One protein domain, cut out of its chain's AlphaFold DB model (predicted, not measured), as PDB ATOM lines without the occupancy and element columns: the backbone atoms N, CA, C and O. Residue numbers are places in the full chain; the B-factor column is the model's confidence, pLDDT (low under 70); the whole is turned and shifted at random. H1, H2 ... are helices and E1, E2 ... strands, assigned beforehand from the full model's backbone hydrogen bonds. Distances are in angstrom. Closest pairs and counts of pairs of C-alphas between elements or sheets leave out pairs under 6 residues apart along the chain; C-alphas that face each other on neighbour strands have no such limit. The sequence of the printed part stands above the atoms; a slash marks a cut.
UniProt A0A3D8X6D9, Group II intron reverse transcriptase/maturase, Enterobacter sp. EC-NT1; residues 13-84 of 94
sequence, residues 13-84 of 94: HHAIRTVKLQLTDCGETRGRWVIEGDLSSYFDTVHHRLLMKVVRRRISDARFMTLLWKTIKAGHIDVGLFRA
ATOM      1  N   HIS A  13     -30.421   8.126   0.057       87.38
ATOM      2  CA  HIS A  13     -29.810   6.799   0.164       87.38
ATOM      3  C   HIS A  13     -28.422   6.726  -0.482       87.38
ATOM      4  O   HIS A  13     -27.531   6.064   0.052       87.38
ATOM      5  N   HIS A  14     -28.202   7.443  -1.589       85.69
ATOM      6  CA  HIS A  14     -26.876   7.530  -2.201       85.69
ATOM      7  C   HIS A  14     -25.877   8.257  -1.292       85.69
ATOM      8  O   HIS A  14     -24.737   7.810  -1.181       85.69
ATOM      9  N   ALA A  15     -26.304   9.317  -0.596       85.44
ATOM     10  CA  ALA A  15     -25.452  10.038   0.350       85.44
ATOM     11  C   ALA A  15     -25.051   9.148   1.541       85.44
ATOM     12  O   ALA A  15     -23.863   9.017   1.838       85.44
ATOM     13  N   ILE A  16     -26.023   8.462   2.156       85.31
ATOM     14  CA  ILE A  16     -25.784   7.547   3.287       85.31
ATOM     15  C   ILE A  16     -24.830   6.421   2.882       85.31
ATOM     16  O   ILE A  16     -23.900   6.101   3.621       85.31
ATOM     17  N   ARG A  17     -25.020   5.832   1.693       86.25
ATOM     18  CA  ARG A  17     -24.142   4.771   1.188       86.25
ATOM     19  C   ARG A  17     -22.702   5.257   1.045       86.25
ATOM     20  O   ARG A  17     -21.789   4.537   1.435       86.25
ATOM     21  N   THR A  18     -22.492   6.462   0.517       85.50
ATOM     22  CA  THR A  18     -21.146   7.028   0.373       85.50
ATOM     23  C   THR A  18     -20.489   7.298   1.724       85.50
ATOM     24  O   THR A  18     -19.343   6.899   1.905       85.50
ATOM     25  N   VAL A  19     -21.211   7.878   2.689       83.88
ATOM     26  CA  VAL A  19     -20.691   8.086   4.053       83.88
ATOM     27  C   VAL A  19     -20.343   6.748   4.704       83.88
ATOM     28  O   VAL A  19     -19.258   6.591   5.255       83.88
ATOM     29  N   LYS A  20     -21.216   5.740   4.582       82.88
ATOM     30  CA  LYS A  20     -20.967   4.400   5.125       82.88
ATOM     31  C   LYS A  20     -19.718   3.762   4.519       82.88
ATOM     32  O   LYS A  20     -18.941   3.190   5.269       82.88
ATOM     33  N   LEU A  21     -19.501   3.865   3.208       81.56
ATOM     34  CA  LEU A  21     -18.283   3.353   2.566       81.56
ATOM     35  C   LEU A  21     -17.035   4.097   3.050       81.56
ATOM     36  O   LEU A  21     -16.103   3.459   3.516       81.56
ATOM     37  N   GLN A  22     -17.056   5.434   3.065       78.50
ATOM     38  CA  GLN A  22     -15.921   6.242   3.531       78.50
ATOM     39  C   GLN A  22     -15.560   5.989   4.991       78.50
ATOM     40  O   GLN A  22     -14.393   6.061   5.369       78.50
ATOM     41  N   LEU A  23     -16.562   5.691   5.818       77.31
ATOM     42  CA  LEU A  23     -16.311   5.207   7.155       77.31
ATOM     43  C   LEU A  23     -15.727   3.786   7.051       77.31
ATOM     44  O   LEU A  23     -14.611   3.562   7.475       77.31
ATOM     45  N   THR A  24     -16.392   2.816   6.437       74.81
ATOM     46  CA  THR A  24     -16.050   1.384   6.588       74.81
ATOM     47  C   THR A  24     -14.829   0.888   5.783       74.81
ATOM     48  O   THR A  24     -14.308  -0.173   6.113       74.81
ATOM     49  N   ASP A  25     -14.336   1.632   4.786       64.06
ATOM     50  CA  ASP A  25     -13.377   1.149   3.768       64.06
ATOM     51  C   ASP A  25     -12.004   0.678   4.286       64.06
ATOM     52  O   ASP A  25     -11.315  -0.062   3.590       64.06
ATOM     53  N   CYS A  26     -11.576   1.060   5.494       56.75
ATOM     54  CA  CYS A  26     -10.172   0.885   5.894       56.75
ATOM     55  C   CYS A  26      -9.866  -0.247   6.887       56.75
ATOM     56  O   CYS A  26      -8.731  -0.295   7.345       56.75
ATOM     57  N   GLY A  27     -10.809  -1.132   7.243       60.00
ATOM     58  CA  GLY A  27     -10.555  -2.346   8.057       60.00
ATOM     59  C   GLY A  27     -10.035  -2.148   9.499       60.00
ATOM     60  O   GLY A  27     -10.202  -3.030  10.333       60.00
ATOM     61  N   GLU A  28      -9.477  -0.983   9.822       60.97
ATOM     62  CA  GLU A  28      -8.905  -0.607  11.110       60.97
ATOM     63  C   GLU A  28      -9.667   0.567  11.733       60.97
ATOM     64  O   GLU A  28     -10.111   1.512  11.062       60.97
ATOM     65  N   THR A  29      -9.783   0.517  13.057       52.81
ATOM     66  CA  THR A  29     -10.448   1.499  13.919       52.81
ATOM     67  C   THR A  29      -9.599   2.767  14.071       52.81
ATOM     68  O   THR A  29      -9.172   3.131  15.161       52.81
ATOM     69  N   ARG A  30      -9.305   3.461  12.969       56.97
ATOM     70  CA  ARG A  30      -8.715   4.807  13.030       56.97
ATOM     71  C   ARG A  30      -9.822   5.781  13.426       56.97
ATOM     72  O   ARG A  30     -10.892   5.735  12.828       56.97
ATOM     73  N   GLY A  31      -9.591   6.624  14.435       55.06
ATOM     74  CA  GLY A  31     -10.573   7.601  14.920       55.06
ATOM     75  C   GLY A  31     -11.113   8.454  13.771       55.06
ATOM     76  O   GLY A  31     -10.368   9.222  13.162       55.06
ATOM     77  N   ARG A  32     -12.393   8.268  13.436       70.25
ATOM     78  CA  ARG A  32     -13.046   8.970  12.327       70.25
ATOM     79  C   ARG A  32     -13.764  10.177  12.888       70.25
ATOM     80  O   ARG A  32     -14.601  10.045  13.774       70.25
ATOM     81  N   TRP A  33     -13.429  11.337  12.350       74.38
ATOM     82  CA  TRP A  33     -14.045  12.597  12.722       74.38
ATOM     83  C   TRP A  33     -15.039  12.981  11.637       74.38
ATOM     84  O   TRP A  33     -14.698  13.007  10.455       74.38
ATOM     85  N   VAL A  34     -16.275  13.252  12.047       79.19
ATOM     86  CA  VAL A  34     -17.299  13.834  11.184       79.19
ATOM     87  C   VAL A  34     -17.452  15.283  11.614       79.19
ATOM     88  O   VAL A  34     -17.711  15.556  12.782       79.19
ATOM     89  N   ILE A  35     -17.247  16.203  10.677       82.06
ATOM     90  CA  ILE A  35     -17.494  17.625  10.895       82.06
ATOM     91  C   ILE A  35     -18.875  17.910  10.322       82.06
ATOM     92  O   ILE A  35     -19.067  17.862   9.108       82.06
ATOM     93  N   GLU A  36     -19.830  18.167  11.207       81.12
ATOM     94  CA  GLU A  36     -21.160  18.628  10.833       81.12
ATOM     95  C   GLU A  36     -21.168  20.156  10.816       81.12
ATOM     96  O   GLU A  36     -20.744  20.808  11.768       81.12
ATOM     97  N   GLY A  37     -21.622  20.725   9.704       81.69
ATOM     98  CA  GLY A  37     -21.831  22.154   9.562       81.69
ATOM     99  C   GLY A  37     -23.145  22.379   8.841       81.69
ATOM    100  O   GLY A  37     -23.323  21.885   7.727       81.69
ATOM    101  N   ASP A  38     -24.043  23.119   9.480       78.94
ATOM    102  CA  ASP A  38     -25.292  23.576   8.885       78.94
ATOM    103  C   ASP A  38     -25.254  25.095   8.687       78.94
ATOM    104  O   ASP A  38     -24.635  25.831   9.460       78.94
ATOM    105  N   LEU A  39     -25.891  25.564   7.617       74.94
ATOM    106  CA  LEU A  39     -25.997  26.986   7.302       74.94
ATOM    107  C   LEU A  39     -27.369  27.484   7.756       74.94
ATOM    108  O   LEU A  39     -28.362  27.328   7.044       74.94
ATOM    109  N   SER A  40     -27.410  28.137   8.918       69.62
ATOM    110  CA  SER A  40     -28.626  28.793   9.407       69.62
ATOM    111  C   SER A  40     -29.118  29.839   8.400       69.62
ATOM    112  O   SER A  40     -28.334  30.665   7.931       69.62
ATOM    113  N   SER A  41     -30.411  29.805   8.055       65.81
ATOM    114  CA  SER A  41     -31.029  30.735   7.091       65.81
ATOM    115  C   SER A  41     -30.255  30.846   5.767       65.81
ATOM    116  O   SER A  41     -30.065  31.936   5.220       65.81
ATOM    117  N   TYR A  42     -29.805  29.705   5.225       69.19
ATOM    118  CA  TYR A  42     -29.059  29.661   3.963       69.19
ATOM    119  C   TYR A  42     -29.749  30.445   2.844       69.19
ATOM    120  O   TYR A  42     -29.093  31.186   2.122       69.19
ATOM    121  N   PHE A  43     -31.070  30.304   2.711       67.62
ATOM    122  CA  PHE A  43     -31.828  30.970   1.659       67.62
ATOM    123  C   PHE A  43     -32.130  32.430   1.963       67.62
ATOM    124  O   PHE A  43     -32.287  33.178   1.012       67.62
ATOM    125  N   ASP A  44     -32.139  32.865   3.220       65.56
ATOM    126  CA  ASP A  44     -32.468  34.252   3.581       65.56
ATOM    127  C   ASP A  44     -31.250  35.181   3.505       65.56
ATOM    128  O   ASP A  44     -31.389  36.384   3.315       65.56
ATOM    129  N   THR A  45     -30.041  34.620   3.598       71.19
ATOM    130  CA  THR A  45     -28.771  35.370   3.651       71.19
ATOM    131  C   THR A  45     -28.001  35.367   2.325       71.19
ATOM    132  O   THR A  45     -26.888  35.887   2.228       71.19
ATOM    133  N   VAL A  46     -28.565  34.786   1.258       77.38
ATOM    134  CA  VAL A  46     -27.873  34.719  -0.038       77.38
ATOM    135  C   VAL A  46     -27.672  36.116  -0.618       77.38
ATOM    136  O   VAL A  46     -28.621  36.805  -0.998       77.38
ATOM    137  N   HIS A  47     -26.416  36.503  -0.817       79.81
ATOM    138  CA  HIS A  47     -26.097  37.777  -1.444       79.81
ATOM    139  C   HIS A  47     -26.386  37.748  -2.958       79.81
ATOM    140  O   HIS A  47     -25.702  37.082  -3.746       79.81
ATOM    141  N   HIS A  48     -27.358  38.551  -3.407       81.38
ATOM    142  CA  HIS A  48     -27.856  38.522  -4.796       81.38
ATOM    143  C   HIS A  48     -26.780  38.781  -5.855       81.38
ATOM    144  O   HIS A  48     -26.758  38.132  -6.898       81.38
ATOM    145  N   ARG A  49     -25.854  39.720  -5.610       82.31
ATOM    146  CA  ARG A  49     -24.775  40.040  -6.566       82.31
ATOM    147  C   ARG A  49     -23.828  38.860  -6.774       82.31
ATOM    148  O   ARG A  49     -23.399  38.633  -7.907       82.31
ATOM    149  N   LEU A  50     -23.513  38.117  -5.711       85.19
ATOM    150  CA  LEU A  50     -22.659  36.932  -5.794       85.19
ATOM    151  C   LEU A  50     -23.371  35.806  -6.544       85.19
ATOM    152  O   LEU A  50     -22.790  35.254  -7.480       85.19
ATOM    153  N   LEU A  51     -24.643  35.549  -6.224       84.94
ATOM    154  CA  LEU A  51     -25.468  34.565  -6.930       84.94
ATOM    155  C   LEU A  51     -25.527  34.863  -8.437       84.94
ATOM    156  O   LEU A  51     -25.187  34.015  -9.262       84.94
ATOM    157  N   MET A  52     -25.838  36.106  -8.807       86.94
ATOM    158  CA  MET A  52     -25.883  36.548 -10.205       86.94
ATOM    159  C   MET A  52     -24.534  36.412 -10.917       86.94
ATOM    160  O   MET A  52     -24.490  36.061 -12.097       86.94
ATOM    161  N   LYS A  53     -23.418  36.678 -10.226       88.44
ATOM    162  CA  LYS A  53     -22.069  36.517 -10.787       88.44
ATOM    163  C   LYS A  53     -21.760  35.050 -11.087       88.44
ATOM    164  O   LYS A  53     -21.136  34.772 -12.107       88.44
ATOM    165  N   VAL A  54     -22.192  34.125 -10.230       89.50
ATOM    166  CA  VAL A  54     -22.007  32.681 -10.439       89.50
ATOM    167  C   VAL A  54     -22.880  32.179 -11.590       89.50
ATOM    168  O   VAL A  54     -22.365  31.484 -12.464       89.50
ATOM    169  N   VAL A  55     -24.154  32.581 -11.653       88.00
ATOM    170  CA  VAL A  55     -25.067  32.175 -12.740       88.00
ATOM    171  C   VAL A  55     -24.572  32.677 -14.102       88.00
ATOM    172  O   VAL A  55     -24.539  31.903 -15.060       88.00
ATOM    173  N   ARG A  56     -24.055  33.915 -14.178       89.19
ATOM    174  CA  ARG A  56     -23.465  34.474 -15.413       89.19
ATOM    175  C   ARG A  56     -22.286  33.679 -15.975       89.19
ATOM    176  O   ARG A  56     -21.997  33.794 -17.158       89.19
ATOM    177  N   ARG A  57     -21.593  32.874 -15.160       91.06
ATOM    178  CA  ARG A  57     -20.507  32.003 -15.656       91.06
ATOM    179  C   ARG A  57     -21.027  30.857 -16.522       91.06
ATOM    180  O   ARG A  57     -20.250  30.270 -17.265       91.06
ATOM    181  N   ARG A  58     -22.305  30.494 -16.378       89.56
ATOM    182  CA  ARG A  58     -22.944  29.386 -17.101       89.56
ATOM    183  C   ARG A  58     -23.967  29.865 -18.126       89.56
ATOM    184  O   ARG A  58     -24.105  29.217 -19.155       89.56
ATOM    185  N   ILE A  59     -24.665  30.967 -17.852       88.56
ATOM    186  CA  ILE A  59     -25.728  31.503 -18.709       88.56
ATOM    187  C   ILE A  59     -25.368  32.931 -19.124       88.56
ATOM    188  O   ILE A  59     -25.211  33.808 -18.276       88.56
ATOM    189  N   SER A  60     -25.269  33.165 -20.432       89.00
ATOM    190  CA  SER A  60     -24.953  34.472 -21.025       89.00
ATOM    191  C   SER A  60     -26.186  35.267 -21.487       89.00
ATOM    192  O   SER A  60     -26.041  36.431 -21.851       89.00
ATOM    193  N   ASP A  61     -27.397  34.692 -21.452       92.19
ATOM    194  CA  ASP A  61     -28.622  35.384 -21.885       92.19
ATOM    195  C   ASP A  61     -29.007  36.515 -20.910       92.19
ATOM    196  O   ASP A  61     -29.408  36.290 -19.764       92.19
ATOM    197  N   ALA A  62     -28.921  37.757 -21.389       88.75
ATOM    198  CA  ALA A  62     -29.232  38.953 -20.612       88.75
ATOM    199  C   ALA A  62     -30.712  39.054 -20.189       88.75
ATOM    200  O   ALA A  62     -31.003  39.585 -19.113       88.75
ATOM    201  N   ARG A  63     -31.651  38.535 -20.992       90.38
ATOM    202  CA  ARG A  63     -33.089  38.537 -20.677       90.38
ATOM    203  C   ARG A  63     -33.377  37.578 -19.533       90.38
ATOM    204  O   ARG A  63     -34.059  37.963 -18.586       90.38
ATOM    205  N   PHE A  64     -32.781  36.385 -19.573       89.75
ATOM    206  CA  PHE A  64     -32.884  35.416 -18.482       89.75
ATOM    207  C   PHE A  64     -32.304  35.979 -17.180       89.75
ATOM    208  O   PHE A  64     -32.962  35.945 -16.142       89.75
ATOM    209  N   MET A  65     -31.113  36.584 -17.236       88.38
ATOM    210  CA  MET A  65     -30.509  37.212 -16.055       88.38
ATOM    211  C   MET A  65     -31.391  38.335 -15.489       88.38
ATOM    212  O   MET A  65     -31.511  38.477 -14.275       88.38
ATOM    213  N   THR A  66     -32.022  39.133 -16.350       88.25
ATOM    214  CA  THR A  66     -32.920  40.213 -15.914       88.25
ATOM    215  C   THR A  66     -34.188  39.665 -15.262       88.25
ATOM    216  O   THR A  66     -34.630  40.209 -14.251       88.25
ATOM    217  N   LEU A  67     -34.757  38.585 -15.804       88.31
ATOM    218  CA  LEU A  67     -35.905  37.905 -15.208       88.31
ATOM    219  C   LEU A  67     -35.549  37.347 -13.829       88.31
ATOM    220  O   LEU A  67     -36.214  37.678 -12.855       88.31
ATOM    221  N   LEU A  68     -34.448  36.600 -13.732       86.12
ATOM    222  CA  LEU A  68     -33.971  36.028 -12.474       86.12
ATOM    223  C   LEU A  68     -33.723  37.110 -11.412       86.12
ATOM    224  O   LEU A  68     -34.105  36.948 -10.256       86.12
ATOM    225  N   TRP A  69     -33.133  38.242 -11.807       85.06
ATOM    226  CA  TRP A  69     -32.932  39.386 -10.915       85.06
ATOM    227  C   TRP A  69     -34.246  39.935 -10.364       85.06
ATOM    228  O   TRP A  69     -34.333  40.224  -9.173       85.06
ATOM    229  N   LYS A  70     -35.268  40.070 -11.219       84.25
ATOM    230  CA  LYS A  70     -36.604  40.506 -10.798       84.25
ATOM    231  C   LYS A  70     -37.239  39.490  -9.852       84.25
ATOM    232  O   LYS A  70     -37.766  39.907  -8.832       84.25
ATOM    233  N   THR A  71     -37.134  38.195 -10.144       82.31
ATOM    234  CA  THR A  71     -37.681  37.126  -9.294       82.31
ATOM    235  C   THR A  71     -37.052  37.126  -7.904       82.31
ATOM    236  O   THR A  71     -37.765  37.065  -6.912       82.31
ATOM    237  N   ILE A  72     -35.727  37.258  -7.813       79.75
ATOM    238  CA  ILE A  72     -35.022  37.288  -6.524       79.75
ATOM    239  C   ILE A  72     -35.353  38.573  -5.741       79.75
ATOM    240  O   ILE A  72     -35.516  38.528  -4.526       79.75
ATOM    241  N   LYS A  73     -35.485  39.718  -6.425       76.31
ATOM    242  CA  LYS A  73     -35.814  41.009  -5.795       76.31
ATOM    243  C   LYS A  73     -37.287  41.218  -5.463       76.31
ATOM    244  O   LYS A  73     -37.584  42.140  -4.708       76.31
ATOM    245  N   ALA A  74     -38.194  40.419  -6.022       74.44
ATOM    246  CA  ALA A  74     -39.634  40.575  -5.823       74.44
ATOM    247  C   ALA A  74     -40.059  40.438  -4.347       74.44
ATOM    248  O   ALA A  74     -41.179  40.809  -4.003       74.44
ATOM    249  N   GLY A  75     -39.157  39.977  -3.473       65.94
ATOM    250  CA  GLY A  75     -39.475  39.693  -2.083       65.94
ATOM    251  C   GLY A  75     -40.273  38.403  -1.971       65.94
ATOM    252  O   GLY A  75     -40.574  37.738  -2.963       65.94
ATOM    253  N   HIS A  76     -40.609  38.039  -0.745       67.62
ATOM    254  CA  HIS A  76     -41.572  36.978  -0.490       67.62
ATOM    255  C   HIS A  76     -42.423  37.343   0.718       67.62
ATOM    256  O   HIS A  76     -42.065  38.208   1.523       67.62
ATOM    257  N   ILE A  77     -43.584  36.705   0.805       62.25
ATOM    258  CA  ILE A  77     -44.432  36.786   1.984       62.25
ATOM    259  C   ILE A  77     -44.000  35.648   2.898       62.25
ATOM    260  O   ILE A  77     -44.133  34.484   2.527       62.25
ATOM    261  N   ASP A  78     -43.484  35.997   4.070       61.69
ATOM    262  CA  ASP A  78     -43.148  35.044   5.123       61.69
ATOM    263  C   ASP A  78     -44.071  35.298   6.315       61.69
ATOM    264  O   ASP A  78     -44.153  36.421   6.815       61.69
ATOM    265  N   VAL A  79     -44.834  34.279   6.721       61.59
ATOM    266  CA  VAL A  79     -45.804  34.345   7.834       61.59
ATOM    267  C   VAL A  79     -46.742  35.572   7.755       61.59
ATOM    268  O   VAL A  79     -47.022  36.247   8.741       61.59
ATOM    269  N   GLY A  80     -47.223  35.902   6.551       61.03
ATOM    270  CA  GLY A  80     -48.154  37.019   6.321       61.03
ATOM    271  C   GLY A  80     -47.522  38.418   6.282       61.03
ATOM    272  O   GLY A  80     -48.237  39.390   6.048       61.03
ATOM    273  N   LEU A  81     -46.200  38.541   6.450       50.09
ATOM    274  CA  LEU A  81     -45.460  39.799   6.325       50.09
ATOM    275  C   LEU A  81     -44.694  39.850   4.999       50.09
ATOM    276  O   LEU A  81     -43.963  38.927   4.642       50.09
ATOM    277  N   PHE A  82     -44.836  40.961   4.271       57.59
ATOM    278  CA  PHE A  82     -44.041  41.215   3.072       57.59
ATOM    279  C   PHE A  82     -42.602  41.553   3.467       57.59
ATOM    280  O   PHE A  82     -42.345  42.594   4.077       57.59
ATOM    281  N   ARG A  83     -41.652  40.687   3.101       59.25
ATOM    282  CA  ARG A  83     -40.222  40.957   3.250       59.25
ATOM    283  C   ARG A  83     -39.640  41.411   1.919       59.25
ATOM    284  O   ARG A  83     -39.587  40.651   0.950       59.25
ATOM    285  N   ALA A  84     -39.169  42.657   1.887       57.19
ATOM    286  CA  ALA A  84     -38.360  43.154   0.784       57.19
ATOM    287  C   ALA A  84     -37.035  42.375   0.741       57.19
ATOM    288  O   ALA A  84     -36.304  42.332   1.729       57.19
TER     289      ALA A  84
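This is residues 13 to 84 of the 94 residues of the protein "Group II intron reverse transcriptase/maturase" of Enterobacter sp. EC-NT1 (UniProt A0A3D8X6D9). The model is a long-armed shape: a lone helix, H1, lies at one end, an open stretch of chain, residues 25 to 47, turns beyond it and comes back past it, and at the other end is a helical hairpin, H2 and H3, with a small strand hairpin, E1 and E2, following H3. The arm makes the greatest length, and its residues 35 to 45 stand free between the two ends. The printed part has 72 residues, with three named helices and then two named strands in the order H1, H2, H3, E1, E2; the class is mostly helix, and the one sheet is E1 - E2, antiparallel. The whole is extended, with a radius of gyration of the C-alphas of 20.1 A, and elongated, spanning 55 by 35 by 21 A along its three main axes.

The printed part begins with H1, residues 13 to 24, which is 16.1 A from first to last C-alpha; C-alpha 13 is at (-29.810, 6.799, 0.164) and C-alpha 24 at (-16.050, 1.384, 6.588). Residues 25 to 47 follow with no named element, and their C-alphas lie 7 to 34 A from the mean of the C-alphas. H2 is residues 48 to 55, 10.5 A long, with C-alpha 48 at (-27.856, 38.522, -4.796). H3 is residues 62 to 73, 16.3 A long. The strand E1 is residues 76 to 78, 6.1 A from first to last C-alpha. The strand E2 is residues 81 to 83, 6.2 A long, and ends with C-alpha 83 at (-40.222, 40.957, 3.250).

H1 touches no helix. It is apart from H2, H3, E1 and E2, with none of their C-alphas within 8 A of its own. Within H1, residues 13 to 18 stand free. Past the long link, H2 and H3 touch, with 4 pairs of C-alphas within 8 A. The closest C-alphas of the two are those of His 48 and Ile 72, 7.5 A apart, and their centres are 10.9 A apart. They run opposite ways at a tilt of 36 degrees, only just steep, and form a helical hairpin. H2 is apart from both E1 and E2, and H3 is apart from E2. E1 and E2 form a hairpin of antiparallel neighbour strands, with 137 degrees between their N-to-C directions. The C-alphas of Ile 77 and Phe 82 face each other at 4.6 A. Across this pair, N 78 and O 81 are within hydrogen-bond range at 3.0 A, and so are N 83 and O 76, at 3.0 A. In H1, H2 and H3 every O i to N i+4 pair is within hydrogen-bond range.

The two C-alphas farthest apart are those of Glu 28 and Arg 63, at 55.9 A, while the first and last printed C-alphas, those of His 13 and Ala 84, are 37.4 A apart. The printed part has no cut. The link from H1 to H2 is long, with 23 residues; the link from H2 to H3 is short, with 6 residues; the links from H3 to E1 and from E1 to E2 are tight, with 2 residues each. Residues 25 to 30 and residues 57 to 63, of which 62 and 63 belong to H3, also stand free. The mean pLDDT of the printed part is 76.7. Confidence is low, under 70, in 22 residues, namely residues 25 to 31, residues 40 to 44 and residues 75 to 84. The mean pLDDT is 64 for E1 and 56 for E2, against 83 for H1 and 86 for both H2 and H3.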